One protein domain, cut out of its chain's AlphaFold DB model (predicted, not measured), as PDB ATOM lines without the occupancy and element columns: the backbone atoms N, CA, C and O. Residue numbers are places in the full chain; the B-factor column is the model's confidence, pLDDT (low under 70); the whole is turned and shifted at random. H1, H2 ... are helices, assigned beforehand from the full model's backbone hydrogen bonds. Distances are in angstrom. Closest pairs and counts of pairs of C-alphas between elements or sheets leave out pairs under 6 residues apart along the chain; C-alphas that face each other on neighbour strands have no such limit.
ATOM      1  N   ASP A  66      18.736   5.385  45.434       97.50
ATOM      2  CA  ASP A  66      19.179   4.507  46.517       97.50
ATOM      3  C   ASP A  66      19.439   3.086  46.007       97.50
ATOM      4  O   ASP A  66      20.437   2.477  46.384       97.50
ATOM      5  N   GLU A  67      18.618   2.584  45.081       97.88
ATOM      6  CA  GLU A  67      18.840   1.286  44.435       97.88
ATOM      7  C   GLU A  67      20.063   1.290  43.518       97.88
ATOM      8  O   GLU A  67      20.803   0.311  43.500       97.88
ATOM      9  N   VAL A  68      20.334   2.385  42.797       98.25
ATOM     10  CA  VAL A  68      21.577   2.547  42.024       98.25
ATOM     11  C   VAL A  68      22.793   2.416  42.940       98.25
ATOM     12  O   VAL A  68      23.733   1.692  42.611       98.25
ATOM     13  N   LEU A  69      22.777   3.090  44.094       98.12
ATOM     14  CA  LEU A  69      23.874   3.046  45.063       98.12
ATOM     15  C   LEU A  69      24.007   1.666  45.721       98.12
ATOM     16  O   LEU A  69      25.123   1.158  45.830       98.12
ATOM     17  N   ASP A  70      22.897   1.046  46.132       98.00
ATOM     18  CA  ASP A  70      22.899  -0.295  46.728       98.00
ATOM     19  C   ASP A  70      23.379  -1.351  45.724       98.00
ATOM     20  O   ASP A  70      24.223  -2.185  46.053       98.00
ATOM     21  N   PHE A  71      22.915  -1.276  44.474       97.75
ATOM     22  CA  PHE A  71      23.338  -2.177  43.407       97.75
ATOM     23  C   PHE A  71      24.827  -2.009  43.091       97.75
ATOM     24  O   PHE A  71      25.558  -2.998  43.044       97.75
ATOM     25  N   ALA A  72      25.303  -0.768  42.946       97.69
ATOM     26  CA  ALA A  72      26.715  -0.461  42.731       97.69
ATOM     27  C   ALA A  72      27.605  -1.020  43.854       97.69
ATOM     28  O   ALA A  72      28.628  -1.651  43.578       97.69
ATOM     29  N   ALA A  73      27.189  -0.850  45.110       97.50
ATOM     30  CA  ALA A  73      27.922  -1.347  46.267       97.50
ATOM     31  C   ALA A  73      27.922  -2.879  46.350       97.50
ATOM     32  O   ALA A  73      28.976  -3.488  46.511       97.50
ATOM     33  N   ARG A  74      26.757  -3.523  46.222       97.25
ATOM     34  CA  ARG A  74      26.624  -4.978  46.414       97.25
ATOM     35  C   ARG A  74      27.164  -5.792  45.250       97.25
ATOM     36  O   ARG A  74      27.726  -6.860  45.468       97.25
ATOM     37  N   ARG A  75      26.942  -5.337  44.015       96.94
ATOM     38  CA  ARG A  75      27.273  -6.115  42.815       96.94
ATOM     39  C   ARG A  75      28.677  -5.836  42.293       96.94
ATOM     40  O   ARG A  75      29.281  -6.745  41.718       96.94
ATOM     41  N   PHE A  76      29.156  -4.606  42.452       96.38
ATOM     42  CA  PHE A  76      30.403  -4.128  41.849       96.38
ATOM     43  C   PHE A  76      31.400  -3.566  42.861       96.38
ATOM     44  O   PHE A  76      32.423  -3.023  42.444       96.38
ATOM     45  N   GLU A  77      31.107  -3.688  44.160       96.56
ATOM     46  CA  GLU A  77      31.978  -3.252  45.258       96.56
ATOM     47  C   GLU A  77      32.359  -1.763  45.166       96.56
ATOM     48  O   GLU A  77      33.413  -1.340  45.636       96.56
ATOM     49  N   ILE A  78      31.485  -0.942  44.565       97.56
ATOM     50  CA  ILE A  78      31.686   0.506  44.489       97.56
ATOM     51  C   ILE A  78      31.270   1.127  45.820       97.56
ATOM     52  O   ILE A  78      30.102   1.125  46.206       97.56
ATOM     53  N   SER A  79      32.241   1.708  46.504       97.25
ATOM     54  CA  SER A  79      32.070   2.467  47.735       97.25
ATOM     55  C   SER A  79      32.363   3.951  47.508       97.25
ATOM     56  O   SER A  79      32.851   4.357  46.454       97.25
ATOM     57  N   PHE A  80      32.050   4.782  48.500       97.19
ATOM     58  CA  PHE A  80      32.252   6.231  48.453       97.19
ATOM     59  C   PHE A  80      32.940   6.686  49.739       97.19
ATOM     60  O   PHE A  80      32.771   6.064  50.789       97.19
ATOM     61  N   GLU A  81      33.692   7.785  49.668       93.19
ATOM     62  CA  GLU A  81      34.358   8.369  50.837       93.19
ATOM     63  C   GLU A  81      33.356   8.702  51.959       93.19
ATOM     64  O   GLU A  81      32.197   9.013  51.688       93.19
ATOM     65  N   PRO A  82      33.755   8.686  53.240       91.94
ATOM     66  CA  PRO A  82      32.871   9.115  54.315       91.94
ATOM     67  C   PRO A  82      32.650  10.640  54.316       91.94
ATOM     68  O   PRO A  82      33.482  11.436  53.878       91.94
ATOM     69  N   GLY A  83      31.524  11.069  54.890       95.38
ATOM     70  CA  GLY A  83      31.225  12.482  55.133       95.38
ATOM     71  C   GLY A  83      30.761  13.258  53.894       95.38
ATOM     72  O   GLY A  83      30.231  12.702  52.937       95.38
ATOM     73  N   LYS A  84      30.928  14.588  53.926       95.75
ATOM     74  CA  LYS A  84      30.374  15.495  52.898       95.75
ATOM     75  C   LYS A  84      30.913  15.222  51.491       95.75
ATOM     76  O   LYS A  84      30.172  15.392  50.529       95.75
ATOM     77  N   ALA A  85      32.180  14.820  51.370       93.81
ATOM     78  CA  ALA A  85      32.789  14.495  50.081       93.81
ATOM     79  C   ALA A  85      32.106  13.280  49.429       93.81
ATOM     80  O   ALA A  85      31.728  13.346  48.259       93.81
ATOM     81  N   GLY A  86      31.835  12.239  50.221       95.94
ATOM     82  CA  GLY A  86      31.063  11.069  49.811       95.94
ATOM     83  C   GLY A  86      29.664  11.389  49.326       95.94
ATOM     84  O   GLY A  86      29.263  10.936  48.263       95.94
ATOM     85  N   GLU A  87      28.925  12.207  50.073       97.38
ATOM     86  CA  GLU A  87      27.557  12.585  49.692       97.38
ATOM     87  C   GLU A  87      27.510  13.371  48.373       97.38
ATOM     88  O   GLU A  87      26.588  13.209  47.571       97.38
ATOM     89  N   VAL A  88      28.534  14.186  48.103       97.19
ATOM     90  CA  VAL A  88      28.689  14.854  46.803       97.19
ATOM     91  C   VAL A  88      29.011  13.843  45.700       97.19
ATOM     92  O   VAL A  88      28.436  13.936  44.616       97.19
ATOM     93  N   ALA A  89      29.894  12.875  45.961       97.56
ATOM     94  CA  ALA A  89      30.251  11.834  45.000       97.56
ATOM     95  C   ALA A  89      29.057  10.924  44.667       97.56
ATOM     96  O   ALA A  89      28.778  10.714  43.492       97.56
ATOM     97  N   LYS A  90      28.290  10.467  45.665       98.19
ATOM     98  CA  LYS A  90      27.063   9.676  45.474       98.19
ATOM     99  C   LYS A  90      26.048  10.401  44.599       98.19
ATOM    100  O   LYS A  90      25.519   9.827  43.653       98.19
ATOM    101  N   ARG A  91      25.799  11.683  44.889       97.62
ATOM    102  CA  ARG A  91      24.875  12.496  44.094       97.62
ATOM    103  C   ARG A  91      25.330  12.584  42.641       97.62
ATOM    104  O   ARG A  91      24.531  12.320  41.752       97.62
ATOM    105  N   LEU A  92      26.606  12.907  42.427       97.44
ATOM    106  CA  LEU A  92      27.181  13.002  41.088       97.44
ATOM    107  C   LEU A  92      27.135  11.655  40.353       97.44
ATOM    108  O   LEU A  92      26.827  11.624  39.167       97.44
ATOM    109  N   PHE A  93      27.398  10.546  41.046       98.00
ATOM    110  CA  PHE A  93      27.295   9.200  40.489       98.00
ATOM    111  C   PHE A  93      25.882   8.936  39.959       98.00
ATOM    112  O   PHE A  93      25.726   8.618  38.786       98.00
ATOM    113  N   CYS A  94      24.847   9.178  40.769       97.62
ATOM    114  CA  CYS A  94      23.456   8.985  40.348       97.62
ATOM    115  C   CYS A  94      22.984   9.975  39.267       97.62
ATOM    116  O   CYS A  94      21.989   9.712  38.604       97.62
ATOM    117  N   GLU A  95      23.645  11.124  39.108       95.94
ATOM    118  CA  GLU A  95      23.385  12.071  38.011       95.94
ATOM    119  C   GLU A  95      24.088  11.666  36.707       95.94
ATOM    120  O   GLU A  95      23.662  12.072  35.628       95.94
ATOM    121  N   THR A  96      25.162  10.880  36.802       95.06
ATOM    122  CA  THR A  96      25.995  10.480  35.660       95.06
ATOM    123  C   THR A  96      25.575   9.123  35.094       95.06
ATOM    124  O   THR A  96      25.587   8.918  33.883       95.06
ATOM    125  N   VAL A  97      25.221   8.184  35.970       95.25
ATOM    126  CA  VAL A  97      24.928   6.794  35.617       95.25
ATOM    127  C   VAL A  97      23.490   6.651  35.132       95.25
ATOM    128  O   VAL A  97      22.559   7.149  35.763       95.25
ATOM    129  N   HIS A  98      23.292   5.920  34.032       95.25
ATOM    130  CA  HIS A  98      21.948   5.529  33.619       95.25
ATOM    131  C   HIS A  98      21.326   4.618  34.697       95.25
ATOM    132  O   HIS A  98      21.962   3.627  35.063       95.25
ATOM    133  N   PRO A  99      20.105   4.895  35.191       96.19
ATOM    134  CA  PRO A  99      19.503   4.211  36.341       96.19
ATOM    135  C   PRO A  99      18.969   2.810  35.990       96.19
ATOM    136  O   PRO A  99      17.787   2.507  36.117       96.19
ATOM    137  N   SER A 100      19.847   1.932  35.515       95.50
ATOM    138  CA  SER A 100      19.562   0.525  35.235       95.50
ATOM    139  C   SER A 100      20.759  -0.348  35.621       95.50
ATOM    140  O   SER A 100      21.888   0.149  35.638       95.50
ATOM    141  N   PRO A 101      20.565  -1.656  35.882       94.56
ATOM    142  CA  PRO A 101      21.666  -2.567  36.200       94.56
ATOM    143  C   PRO A 101      22.805  -2.529  35.171       94.56
ATOM    144  O   PRO A 101      23.972  -2.419  35.542       94.56
ATOM    145  N   LEU A 102      22.452  -2.528  33.880       93.94
ATOM    146  CA  LEU A 102      23.408  -2.405  32.776       93.94
ATOM    147  C   LEU A 102      24.096  -1.035  32.747       93.94
ATOM    148  O   LEU A 102      25.271  -0.950  32.406       93.94
ATOM    149  N   GLY A 103      23.389   0.039  33.109       95.44
ATOM    150  CA  GLY A 103      23.975   1.375  33.212       95.44
ATOM    151  C   GLY A 103      25.055   1.447  34.291       95.44
ATOM    152  O   GLY A 103      26.131   1.995  34.049       95.44
ATOM    153  N   VAL A 104      24.802   0.837  35.452       97.38
ATOM    154  CA  VAL A 104      25.781   0.738  36.547       97.38
ATOM    155  C   VAL A 104      26.973  -0.133  36.146       97.38
ATOM    156  O   VAL A 104      28.113   0.271  36.365       97.38
ATOM    157  N   GLU A 105      26.731  -1.291  35.527       97.25
ATOM    158  CA  GLU A 105      27.786  -2.183  35.023       97.25
ATOM    159  C   GLU A 105      28.693  -1.476  34.014       97.25
ATOM    160  O   GLU A 105      29.917  -1.488  34.130       97.25
ATOM    161  N   TYR A 106      28.087  -0.804  33.040       96.38
ATOM    162  CA  TYR A 106      28.822  -0.068  32.027       96.38
ATOM    163  C   TYR A 106      29.666   1.056  32.646       96.38
ATOM    164  O   TYR A 106      30.834   1.235  32.293       96.38
ATOM    165  N   PHE A 107      29.110   1.798  33.606       97.31
ATOM    166  CA  PHE A 107      29.861   2.863  34.263       97.31
ATOM    167  C   PHE A 107      30.976   2.326  35.169       97.31
ATOM    168  O   PHE A 107      32.032   2.953  35.273       97.31
ATOM    169  N   LYS A 108      30.802   1.141  35.768       97.00
ATOM    170  CA  LYS A 108      31.885   0.431  36.458       97.00
ATOM    171  C   LYS A 108      33.047   0.141  35.506       97.00
ATOM    172  O   LYS A 108      34.178   0.454  35.858       97.00
ATOM    173  N   SER A 109      32.776  -0.341  34.293       96.12
ATOM    174  CA  SER A 109      33.819  -0.536  33.276       96.12
ATOM    175  C   SER A 109      34.558   0.767  32.948       96.12
ATOM    176  O   SER A 109      35.772   0.762  32.793       96.12
ATOM    177  N   CYS A 110      33.862   1.911  32.919       96.69
ATOM    178  CA  CYS A 110      34.505   3.217  32.728       96.69
ATOM    179  C   CYS A 110      35.416   3.612  33.904       96.69
ATOM    180  O   CYS A 110      36.458   4.231  33.693       96.69
ATOM    181  N   LEU A 111      35.029   3.282  35.141       96.69
ATOM    182  CA  LEU A 111      35.855   3.509  36.331       96.69
ATOM    183  C   LEU A 111      37.098   2.609  36.342       96.69
ATOM    184  O   LEU A 111      38.167   3.074  36.728       96.69
ATOM    185  N   ASP A 112      36.976   1.363  35.882       95.75
ATOM    186  CA  ASP A 112      38.077   0.388  35.837       95.75
ATOM    187  C   ASP A 112      39.201   0.773  34.867       95.75
ATOM    188  O   ASP A 112      40.356   0.405  35.077       95.75
ATOM    189  N   GLU A 113      38.903   1.584  33.851       93.31
ATOM    190  CA  GLU A 113      39.912   2.151  32.944       93.31
ATOM    191  C   GLU A 113      40.784   3.237  33.605       93.31
ATOM    192  O   GLU A 113      41.829   3.635  33.072       93.31
ATOM    193  N   LEU A 114      40.370   3.766  34.761       93.62
ATOM    194  CA  LEU A 114      41.076   4.849  35.433       93.62
ATOM    195  C   LEU A 114      42.127   4.324  36.410       93.62
ATOM    196  O   LEU A 114      41.836   3.661  37.404       93.62
ATOM    197  N   SER A 115      43.367   4.769  36.213       87.56
ATOM    198  CA  SER A 115      44.428   4.579  37.202       87.56
ATOM    199  C   SER A 115      44.033   5.209  38.548       87.56
ATOM    200  O   SER A 115      43.804   6.425  38.609       87.56
ATOM    201  N   GLY A 116      44.022   4.401  39.611       86.19
ATOM    202  CA  GLY A 116      43.727   4.827  40.983       86.19
ATOM    203  C   GLY A 116      42.303   4.541  41.465       86.19
ATOM    204  O   GLY A 116      41.977   4.909  42.590       86.19
ATOM    205  N   PHE A 117      41.454   3.899  40.656       94.88
ATOM    206  CA  PHE A 117      40.194   3.358  41.156       94.88
ATOM    207  C   PHE A 117      40.427   1.998  41.830       94.88
ATOM    208  O   PHE A 117      40.726   1.007  41.174       94.88
ATOM    209  N   GLU A 118      40.278   1.959  43.154       93.44
ATOM    210  CA  GLU A 118      40.420   0.752  43.988       93.44
ATOM    211  C   GLU A 118      39.098   0.436  44.710       93.44
ATOM    212  O   GLU A 118      39.061   0.159  45.905       93.44
ATOM    213  N   GLY A 119      37.974   0.581  44.000       94.31
ATOM    214  CA  GLY A 119      36.632   0.369  44.556       94.31
ATOM    215  C   GLY A 119      36.053   1.566  45.319       94.31
ATOM    216  O   GLY A 119      34.881   1.541  45.678       94.31
ATOM    217  N   VAL A 120      36.808   2.650  45.531       96.94
ATOM    218  CA  VAL A 120      36.296   3.899  46.132       96.94
ATOM    219  C   VAL A 120      36.092   4.957  45.046       96.94
ATOM    220  O   VAL A 120      37.050   5.496  44.492       96.94
ATOM    221  N   ALA A 121      34.837   5.279  44.735       96.50
ATOM    222  CA  ALA A 121      34.474   6.298  43.760       96.50
ATOM    223  C   ALA A 121      34.480   7.696  44.399       96.50
ATOM    224  O   ALA A 121      33.619   8.051  45.208       96.50
ATOM    225  N   THR A 122      35.448   8.519  44.000       96.75
ATOM    226  CA  THR A 122      35.520   9.937  44.377       96.75
ATOM    227  C   THR A 122      34.868  10.816  43.313       96.75
ATOM    228  O   THR A 122      34.690  10.411  42.163       96.75
ATOM    229  N   LYS A 123      34.555  12.068  43.663       95.19
ATOM    230  CA  LYS A 123      34.024  13.056  42.708       95.19
ATOM    231  C   LYS A 123      34.906  13.196  41.458       95.19
ATOM    232  O   LYS A 123      34.378  13.308  40.356       95.19
ATOM    233  N   ASP A 124      36.229  13.211  41.630       93.50
ATOM    234  CA  ASP A 124      37.183  13.336  40.522       93.50
ATOM    235  C   ASP A 124      37.151  12.107  39.605       93.50
ATOM    236  O   ASP A 124      37.022  12.245  38.387       93.50
ATOM    237  N   LEU A 125      37.168  10.905  40.190       95.50
ATOM    238  CA  LEU A 125      37.090   9.655  39.432       95.50
ATOM    239  C   LEU A 125      35.786   9.555  38.638       95.50
ATOM    240  O   LEU A 125      35.822   9.194  37.468       95.50
ATOM    241  N   ILE A 126      34.652   9.954  39.222       96.56
ATOM    242  CA  ILE A 126      33.356   9.954  38.526       96.56
ATOM    243  C   ILE A 126      33.378  10.909  37.326       96.56
ATOM    244  O   ILE A 126      32.967  10.527  36.232       96.56
ATOM    245  N   LYS A 127      33.907  12.130  37.489       94.19
ATOM    246  CA  LYS A 127      34.047  13.086  36.375       94.19
ATOM    247  C   LYS A 127      34.940  12.539  35.263       94.19
ATOM    248  O   LYS A 127      34.620  12.684  34.087       94.19
ATOM    249  N   ARG A 128      36.060  11.911  35.620       94.44
ATOM    250  CA  ARG A 128      36.983  11.310  34.647       94.44
ATOM    251  C   ARG A 128      36.356  10.107  33.945       94.44
ATOM    252  O   ARG A 128      36.522   9.981  32.737       94.44
ATOM    253  N   ALA A 129      35.591   9.282  34.655       95.69
ATOM    254  CA  ALA A 129      34.889   8.135  34.083       95.69
ATOM    255  C   ALA A 129      33.779   8.577  33.121       95.69
ATOM    256  O   ALA A 129      33.600   7.963  32.076       95.69
ATOM    257  N   ALA A 130      33.104   9.696  33.401       94.44
ATOM    258  CA  ALA A 130      32.162  10.303  32.458       94.44
ATOM    259  C   ALA A 130      32.838  10.719  31.136       94.44
ATOM    260  O   ALA A 130      32.242  10.616  30.067       94.44
ATOM    261  N   LEU A 131      34.102  11.156  31.181       94.19
ATOM    262  CA  LEU A 131      34.869  11.429  29.963       94.19
ATOM    263  C   LEU A 131      35.251  10.139  29.222       94.19
ATOM    264  O   LEU A 131      35.233  10.140  27.993       94.19
ATOM    265  N   VAL A 132      35.545   9.053  29.946       95.06
ATOM    266  CA  VAL A 132      35.775   7.718  29.362       95.06
ATOM    267  C   VAL A 132      34.521   7.200  28.653       95.06
ATOM    268  O   VAL A 132      34.621   6.755  27.510       95.06
ATOM    269  N   ASP A 133      33.337   7.355  29.257       93.44
ATOM    270  CA  ASP A 133      32.059   7.061  28.591       93.44
ATOM    271  C   ASP A 133      31.928   7.822  27.260       93.44
ATOM    272  O   ASP A 133      31.600   7.239  26.223       93.44
ATOM    273  N   LEU A 134      32.242   9.123  27.251       91.69
ATOM    274  CA  LEU A 134      32.234   9.903  26.012       91.69
ATOM    275  C   LEU A 134      33.201   9.332  24.970       91.69
ATOM    276  O   LEU A 134      32.846   9.296  23.793       91.69
ATOM    277  N   GLY A 135      34.379   8.862  25.386       91.62
ATOM    278  CA  GLY A 135      35.330   8.163  24.523       91.62
ATOM    279  C   GLY A 135      34.723   6.919  23.872       91.62
ATOM    280  O   GLY A 135      34.707   6.810  22.646       91.62
ATOM    281  N   PHE A 136      34.115   6.034  24.662       92.12
ATOM    282  CA  PHE A 136      33.445   4.839  24.136       92.12
ATOM    283  C   PHE A 136      32.304   5.174  23.172       92.12
ATOM    284  O   PHE A 136      32.124   4.512  22.144       92.12
ATOM    285  N   ARG A 137      31.545   6.235  23.451       91.12
ATOM    286  CA  ARG A 137      30.475   6.705  22.561       91.12
ATOM    287  C   ARG A 137      31.017   7.291  21.257       91.12
ATOM    288  O   ARG A 137      30.419   7.058  20.207       91.12
ATOM    289  N   VAL A 138      32.141   8.009  21.303       91.94
ATOM    290  CA  VAL A 138      32.863   8.501  20.115       91.94
ATOM    291  C   VAL A 138      33.293   7.333  19.229       91.94
ATOM    292  O   VAL A 138      33.015   7.354  18.024       91.94
ATOM    293  N   ASP A 139      33.880   6.294  19.824       91.00
ATOM    294  CA  ASP A 139      34.340   5.104  19.105       91.00
ATOM    295  C   ASP A 139      33.170   4.336  18.481       91.00
ATOM    296  O   ASP A 139      33.183   4.031  17.284       91.00
ATOM    297  N   LYS A 140      32.099   4.108  19.254       90.69
ATOM    298  CA  LYS A 140      30.872   3.454  18.775       90.69
ATOM    299  C   LYS A 140      30.238   4.208  17.603       90.69
ATOM    300  O   LYS A 140      29.792   3.588  16.638       90.69
ATOM    301  N   ALA A 141      30.238   5.539  17.656       89.88
ATOM    302  CA  ALA A 141      29.721   6.401  16.594       89.88
ATOM    303  C   ALA A 141      30.702   6.600  15.419       89.88
ATOM    304  O   ALA A 141      30.386   7.327  14.472       89.88
ATOM    305  N   LYS A 142      31.895   5.982  15.456       92.00
ATOM    306  CA  LYS A 142      32.967   6.146  14.455       92.00
ATOM    307  C   LYS A 142      33.298   7.624  14.200       92.00
ATOM    308  O   LYS A 142      33.509   8.063  13.060       92.00
ATOM    309  N   ILE A 143      33.290   8.428  15.261       92.56
ATOM    310  CA  ILE A 143      33.665   9.843  15.220       92.56
ATOM    311  C   ILE A 143      35.181   9.938  15.315       92.56
ATOM    312  O   ILE A 143      35.804   9.302  16.156       92.56
ATOM    313  N   ARG A 144      35.798  10.738  14.441       93.44
ATOM    314  CA  ARG A 144      37.235  10.992  14.537       93.44
ATOM    315  C   ARG A 144      37.466  12.130  15.516       93.44
ATOM    316  O   ARG A 144      36.733  13.114  15.504       93.44
ATOM    317  N   ILE A 145      38.552  12.068  16.282       93.12
ATOM    318  CA  ILE A 145      38.969  13.172  17.162       93.12
ATOM    319  C   ILE A 145      39.142  14.484  16.372       93.12
ATOM    320  O   ILE A 145      38.821  15.565  16.870       93.12
ATOM    321  N   SER A 146      39.560  14.397  15.103       92.25
ATOM    322  CA  SER A 146      39.628  15.544  14.193       92.25
ATOM    323  C   SER A 146      38.285  16.263  14.031       92.25
ATOM    324  O   SER A 146      38.275  17.491  13.967       92.25
ATOM    325  N   ASP A 147      37.167  15.532  14.028       92.75
ATOM    326  CA  ASP A 147      35.819  16.094  13.880       92.75
ATOM    327  C   ASP A 147      35.493  17.018  15.074       92.75
ATOM    328  O   ASP A 147      34.950  18.109  14.906       92.75
ATOM    329  N   ILE A 148      35.922  16.626  16.281       92.81
ATOM    330  CA  ILE A 148      35.757  17.404  17.521       92.81
ATOM    331  C   ILE A 148      36.636  18.661  17.492       92.81
ATOM    332  O   ILE A 148      36.168  19.763  17.785       92.81
ATOM    333  N   THR A 149      37.902  18.532  17.082       93.62
ATOM    334  CA  THR A 149      38.805  19.695  16.965       93.62
ATOM    335  C   THR A 149      38.351  20.688  15.888       93.62
ATOM    336  O   THR A 149      38.539  21.897  16.038       93.62
ATOM    337  N   GLN A 150      37.710  20.208  14.817       92.94
ATOM    338  CA  GLN A 150      37.143  21.058  13.774       92.94
ATOM    339  C   GLN A 150      35.951  21.861  14.301       92.94
ATOM    340  O   GLN A 150      35.873  23.062  14.040       92.94
ATOM    341  N   GLU A 151      35.065  21.235  15.079       92.44
ATOM    342  CA  GLU A 151      33.955  21.932  15.740       92.44
ATOM    343  C   GLU A 151      34.471  23.002  16.718       92.44
ATOM    344  O   GLU A 151      33.962  24.122  16.730       92.44
ATOM    345  N   ALA A 152      35.532  22.702  17.477       91.88
ATOM    346  CA  ALA A 152      36.185  23.674  18.357       91.88
ATOM    347  C   ALA A 152      36.697  24.896  17.574       91.88
ATOM    348  O   ALA A 152      36.458  26.043  17.956       91.88
ATOM    349  N   LYS A 153      37.344  24.656  16.425       92.25
ATOM    350  CA  LYS A 153      37.868  25.719  15.560       92.25
ATOM    351  C   LYS A 153      36.758  26.618  15.008       92.25
ATOM    352  O   LYS A 153      36.970  27.821  14.888       92.25
ATOM    353  N   GLN A 154      35.585  26.062  14.696       91.31
ATOM    354  CA  GLN A 154      34.439  26.836  14.196       91.31
ATOM    355  C   GLN A 154      33.905  27.843  15.221       91.31
ATOM    356  O   GLN A 154      33.411  28.895  14.827       91.31
ATOM    357  N   ILE A 155      34.040  27.555  16.518       90.12
ATOM    358  CA  ILE A 155      33.646  28.469  17.603       90.12
ATOM    359  C   ILE A 155      34.812  29.328  18.121       90.12
ATOM    360  O   ILE A 155      34.701  29.952  19.171       90.12
ATOM    361  N   GLY A 156      35.942  29.358  17.404       89.06
ATOM    362  CA  GLY A 156      37.110  30.175  17.750       89.06
ATOM    363  C   GLY A 156      38.016  29.593  18.840       89.06
ATOM    364  O   GLY A 156      38.931  30.275  19.295       89.06
ATOM    365  N   VAL A 157      37.811  28.337  19.250       91.75
ATOM    366  CA  VAL A 157      38.629  27.662  20.269       91.75
ATOM    367  C   VAL A 157      39.697  26.801  19.599       91.75
ATOM    368  O   VAL A 157      39.420  26.018  18.691       91.75
ATOM    369  N   ARG A 158      40.940  26.892  20.082       88.56
ATOM    370  CA  ARG A 158      42.031  26.014  19.647       88.56
ATOM    371  C   ARG A 158      42.169  24.821  20.596       88.56
ATOM    372  O   ARG A 158      42.615  24.983  21.726       88.56
ATOM    373  N   LEU A 159      41.821  23.629  20.111       90.88
ATOM    374  CA  LEU A 159      42.077  22.344  20.770       90.88
ATOM    375  C   LEU A 159      42.955  21.472  19.871       90.88
ATOM    376  O   LEU A 159      42.764  21.456  18.652       90.88
ATOM    377  N   THR A 160      43.917  20.764  20.458       92.56
ATOM    378  CA  THR A 160      44.708  19.761  19.732       92.56
ATOM    379  C   THR A 160      44.005  18.405  19.750       92.56
ATOM    380  O   THR A 160      43.131  18.150  20.578       92.56
ATOM    381  N   THR A 161      44.386  17.513  18.835       92.12
ATOM    382  CA  THR A 161      43.908  16.124  18.859       92.12
ATOM    383  C   THR A 161      44.319  15.426  20.149       92.12
ATOM    384  O   THR A 161      43.512  14.711  20.729       92.12
ATOM    385  N   ASP A 162      45.528  15.696  20.640       93.19
ATOM    386  CA  ASP A 162      46.055  15.088  21.864       93.19
ATOM    387  C   ASP A 162      45.326  15.590  23.115       93.19
ATOM    388  O   ASP A 162      45.083  14.814  24.037       93.19
ATOM    389  N   ASP A 163      44.928  16.868  23.148       91.62
ATOM    390  CA  ASP A 163      44.105  17.427  24.228       91.62
ATOM    391  C   ASP A 163      42.784  16.662  24.354       91.62
ATOM    392  O   ASP A 163      42.387  16.270  25.452       91.62
ATOM    393  N   VAL A 164      42.111  16.449  23.220       92.81
ATOM    394  CA  VAL A 164      40.823  15.751  23.169       92.81
ATOM    395  C   VAL A 164      41.010  14.265  23.475       92.81
ATOM    396  O   VAL A 164      40.283  13.742  24.311       92.81
ATOM    397  N   ALA A 165      42.012  13.612  22.874       93.62
ATOM    398  CA  ALA A 165      42.324  12.199  23.097       93.62
ATOM    399  C   ALA A 165      42.581  11.899  24.578       93.62
ATOM    400  O   ALA A 165      41.990  10.986  25.148       93.62
ATOM    401  N   ASN A 166      43.424  12.703  25.230       93.50
ATOM    402  CA  ASN A 166      43.735  12.518  26.643       93.50
ATOM    403  C   ASN A 166      42.538  12.836  27.546       93.50
ATOM    404  O   ASN A 166      42.396  12.219  28.604       93.50
ATOM    405  N   ALA A 167      41.685  13.792  27.161       93.50
ATOM    406  CA  ALA A 167      40.483  14.126  27.918       93.50
ATOM    407  C   ALA A 167      39.478  12.972  27.905       93.50
ATOM    408  O   ALA A 167      39.119  12.497  28.976       93.50
ATOM    409  N   ILE A 168      39.094  12.474  26.725       93.50
ATOM    410  CA  ILE A 168      38.127  11.369  26.597       93.50
ATOM    411  C   ILE A 168      38.695  10.020  27.056       93.50
ATOM    412  O   ILE A 168      37.942   9.101  27.323       93.50
ATOM    413  N   ALA A 169      40.014   9.892  27.199       91.75
ATOM    414  CA  ALA A 169      40.635   8.741  27.854       91.75
ATOM    415  C   ALA A 169      40.689   8.871  29.391       91.75
ATOM    416  O   ALA A 169      41.308   8.037  30.048       91.75
ATOM    417  N   GLY A 170      40.151   9.950  29.976       89.50
ATOM    418  CA  GLY A 170      40.193  10.197  31.422       89.50
ATOM    419  C   GLY A 170      41.603  10.440  31.984       89.50
ATOM    420  O   GLY A 170      41.820  10.311  33.191       89.50
ATOM    421  N   LYS A 171      42.581  10.776  31.130       90.81
ATOM    422  CA  LYS A 171      44.015  10.936  31.466       90.81
ATOM    423  C   LYS A 171      44.482  12.396  31.484       90.81
ATOM    424  O   LYS A 171      45.618  12.681  31.861       90.81
ATOM    425  N   SER A 172      43.628  13.325  31.062       88.38
ATOM    426  CA  SER A 172      43.955  14.749  30.995       88.38
ATOM    427  C   SER A 172      44.066  15.388  32.380       88.38
ATOM    428  O   SER A 172      43.257  15.133  33.264       88.38
ATOM    429  N   LYS A 173      45.056  16.276  32.534       85.50
ATOM    430  CA  LYS A 173      45.250  17.149  33.709       85.50
ATOM    431  C   LYS A 173      44.808  18.596  33.440       85.50
ATOM    432  O   LYS A 173      45.280  19.524  34.090       85.50
ATOM    433  N   ALA A 174      43.986  18.804  32.410       88.44
ATOM    434  CA  ALA A 174      43.466  20.119  32.058       88.44
ATOM    435  C   ALA A 174      42.535  20.683  33.148       88.44
ATOM    436  O   ALA A 174      42.022  19.943  33.984       88.44
ATOM    437  N   SER A 175      42.293  21.997  33.118       90.00
ATOM    438  CA  SER A 175      41.318  22.638  34.006       90.00
ATOM    439  C   SER A 175      39.903  22.092  33.783       90.00
ATOM    440  O   SER A 175      39.557  21.687  32.669       90.00
ATOM    441  N   GLU A 176      39.060  22.141  34.821       87.94
ATOM    442  CA  GLU A 176      37.660  21.696  34.727       87.94
ATOM    443  C   GLU A 176      36.905  22.409  33.593       87.94
ATOM    444  O   GLU A 176      36.167  21.770  32.852       87.94
ATOM    445  N   GLU A 177      37.151  23.706  33.389       90.19
ATOM    446  CA  GLU A 177      36.546  24.486  32.301       90.19
ATOM    447  C   GLU A 177      36.911  23.935  30.915       90.19
ATOM    448  O   GLU A 177      36.051  23.817  30.039       90.19
ATOM    449  N   LYS A 178      38.179  23.551  30.713       90.81
ATOM    450  CA  LYS A 178      38.641  22.974  29.445       90.81
ATOM    451  C   LYS A 178      38.045  21.580  29.231       90.81
ATOM    452  O   LYS A 178      37.656  21.262  28.109       90.81
ATOM    453  N   LEU A 179      37.936  20.765  30.282       92.19
ATOM    454  CA  LEU A 179      37.303  19.444  30.205       92.19
ATOM    455  C   LEU A 179      35.804  19.548  29.904       92.19
ATOM    456  O   LEU A 179      35.317  18.846  29.021       92.19
ATOM    457  N   GLN A 180      35.098  20.480  30.549       91.44
ATOM    458  CA  GLN A 180      33.681  20.733  30.286       91.44
ATOM    459  C   GLN A 180      33.450  21.198  28.845       91.44
ATOM    460  O   GLN A 180      32.501  20.770  28.189       91.44
ATOM    461  N   LEU A 181      34.336  22.049  28.322       92.81
ATOM    462  CA  LEU A 181      34.287  22.470  26.927       92.81
ATOM    463  C   LEU A 181      34.457  21.283  25.969       92.81
ATOM    464  O   LEU A 181      33.686  21.154  25.018       92.81
ATOM    465  N   ILE A 182      35.437  20.408  26.224       93.44
ATOM    466  CA  ILE A 182      35.663  19.199  25.419       93.44
ATOM    467  C   ILE A 182      34.442  18.279  25.480       93.44
ATOM    468  O   ILE A 182      33.995  17.808  24.435       93.44
ATOM    469  N   GLN A 183      33.866  18.070  26.664       93.44
ATOM    470  CA  GLN A 183      32.644  17.287  26.840       93.44
ATOM    471  C   GLN A 183      31.491  17.849  26.000       93.44
ATOM    472  O   GLN A 183      30.933  17.135  25.167       93.44
ATOM    473  N   ASN A 184      31.191  19.142  26.137       93.44
ATOM    474  CA  ASN A 184      30.088  19.788  25.424       93.44
ATOM    475  C   ASN A 184      30.259  19.705  23.895       93.44
ATOM    476  O   ASN A 184      29.300  19.452  23.163       93.44
ATOM    477  N   LEU A 185      31.484  19.905  23.399       93.62
ATOM    478  CA  LEU A 185      31.798  19.780  21.974       93.62
ATOM    479  C   LEU A 185      31.644  18.340  21.483       93.62
ATOM    480  O   LEU A 185      31.057  18.112  20.427       93.62
ATOM    481  N   THR A 186      32.134  17.375  22.256       93.12
ATOM    482  CA  THR A 186      32.056  15.951  21.915       93.12
ATOM    483  C   THR A 186      30.603  15.493  21.830       93.12
ATOM    484  O   THR A 186      30.199  14.910  20.826       93.12
ATOM    485  N   GLU A 187      29.775  15.850  22.815       92.88
ATOM    486  CA  GLU A 187      28.339  15.563  22.791       92.88
ATOM    487  C   GLU A 187      27.640  16.183  21.581       92.88
ATOM    488  O   GLU A 187      26.813  15.532  20.937       92.88
ATOM    489  N   LYS A 188      27.982  17.428  21.232       92.62
ATOM    490  CA  LYS A 188      27.432  18.099  20.051       92.62
ATOM    491  C   LYS A 188      27.759  17.331  18.769       92.62
ATOM    492  O   LYS A 188      26.881  17.160  17.925       92.62
ATOM    493  N   VAL A 189      28.998  16.860  18.615       92.50
ATOM    494  CA  VAL A 189      29.420  16.085  17.436       92.50
ATOM    495  C   VAL A 189      28.721  14.724  17.388       92.50
ATOM    496  O   VAL A 189      28.252  14.331  16.319       92.50
ATOM    497  N   ILE A 190      28.564  14.048  18.533       90.88
ATOM    498  CA  ILE A 190      27.794  12.799  18.635       90.88
ATOM    499  C   ILE A 190      26.359  13.007  18.141       90.88
ATOM    500  O   ILE A 190      25.910  12.283  17.253       90.88
ATOM    501  N   ARG A 191      25.669  14.044  18.634       89.56
ATOM    502  CA  ARG A 191      24.289  14.362  18.223       89.56
ATOM    503  C   ARG A 191      24.167  14.663  16.724       89.56
ATOM    504  O   ARG A 191      23.158  14.324  16.122       89.56
ATOM    505  N   LYS A 192      25.186  15.271  16.100       87.50
ATOM    506  CA  LYS A 192      25.185  15.543  14.650       87.50
ATOM    507  C   LYS A 192      25.326  14.278  13.794       87.50
ATOM    508  O   LYS A 192      24.740  14.228  12.718       87.50
ATOM    509  N   LYS A 193      26.129  13.291  14.218       80.12
ATOM    510  CA  LYS A 193      26.358  12.050  13.443       80.12
ATOM    511  C   LYS A 193      25.353  10.941  13.732       80.12
ATOM    512  O   LYS A 193      25.187  10.062  12.896       80.12
ATOM    513  N   SER A 194      24.728  10.953  14.902       68.38
ATOM    514  CA  SER A 194      23.668  10.021  15.285       68.38
ATOM    515  C   SER A 194      22.392  10.814  15.579       68.38
ATOM    516  O   SER A 194      22.055  10.983  16.752       68.38
TER     517      SER A 194
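Overview. This is residues 66 to 194 of the 196 residues of an uncharacterized protein of Leptospira interrogans serovar Bataviae str. HAI135 (UniProt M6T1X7). Two lobes of three helices, H1, H2, H3 and H5, H6, H7, are joined by the long helix H4, whose first half packs on H2 and H3 and whose second half packs on H6 and H7. The printed part has 129 residues, with seven named helices in the order H1 to H7 and no named strand: all helix, mostly crossed. It is compact, with a radius of gyration of the C-alphas of 15.2 A, yet elongated, spanning 44 by 28 by 21 A.

Arrangement. Start at H1, residues 66 to 76; it touches H3, residues 101 to 112, at a steep tilt of 57 degrees, closest at C-alphas 72 and 104, 6.4 A apart. Look next at H4, residues 123 to 140, the hub. It touches H2, residues 83 to 96, at a shallow tilt of 16 degrees, closest at C-alphas 89 and 123, 4.6 A apart. H3 is about perpendicular to H4, at 76 degrees, and touches it, closest at C-alphas 110 and 129, 5.1 A apart. H6, residues 161 to 168, touches H4, closest at C-alphas 131 and 168, 4.7 A apart. H7, residues 176 to 193, touches H5, residues 145 to 154, closest at C-alphas 148 and 186, 5.9 A apart. In each of the seven helices every O i to N i+4 pair is within hydrogen-bond range.

Along the chain. Find C-alpha 66 at (19.179, 4.507, 46.517), where H1 begins. H2 is 20.3 A long; H4 and H7 are each 26.0 A. H7 ends at C-alpha 193, (26.358, 12.050, 13.443).

Size, cuts and confidence. The C-alphas farthest apart, of Arg 74 and Gly 156, are 46.6 A apart. The printed part has no cut and no long link. Its mean pLDDT is 93.5; residue 194 is under 70.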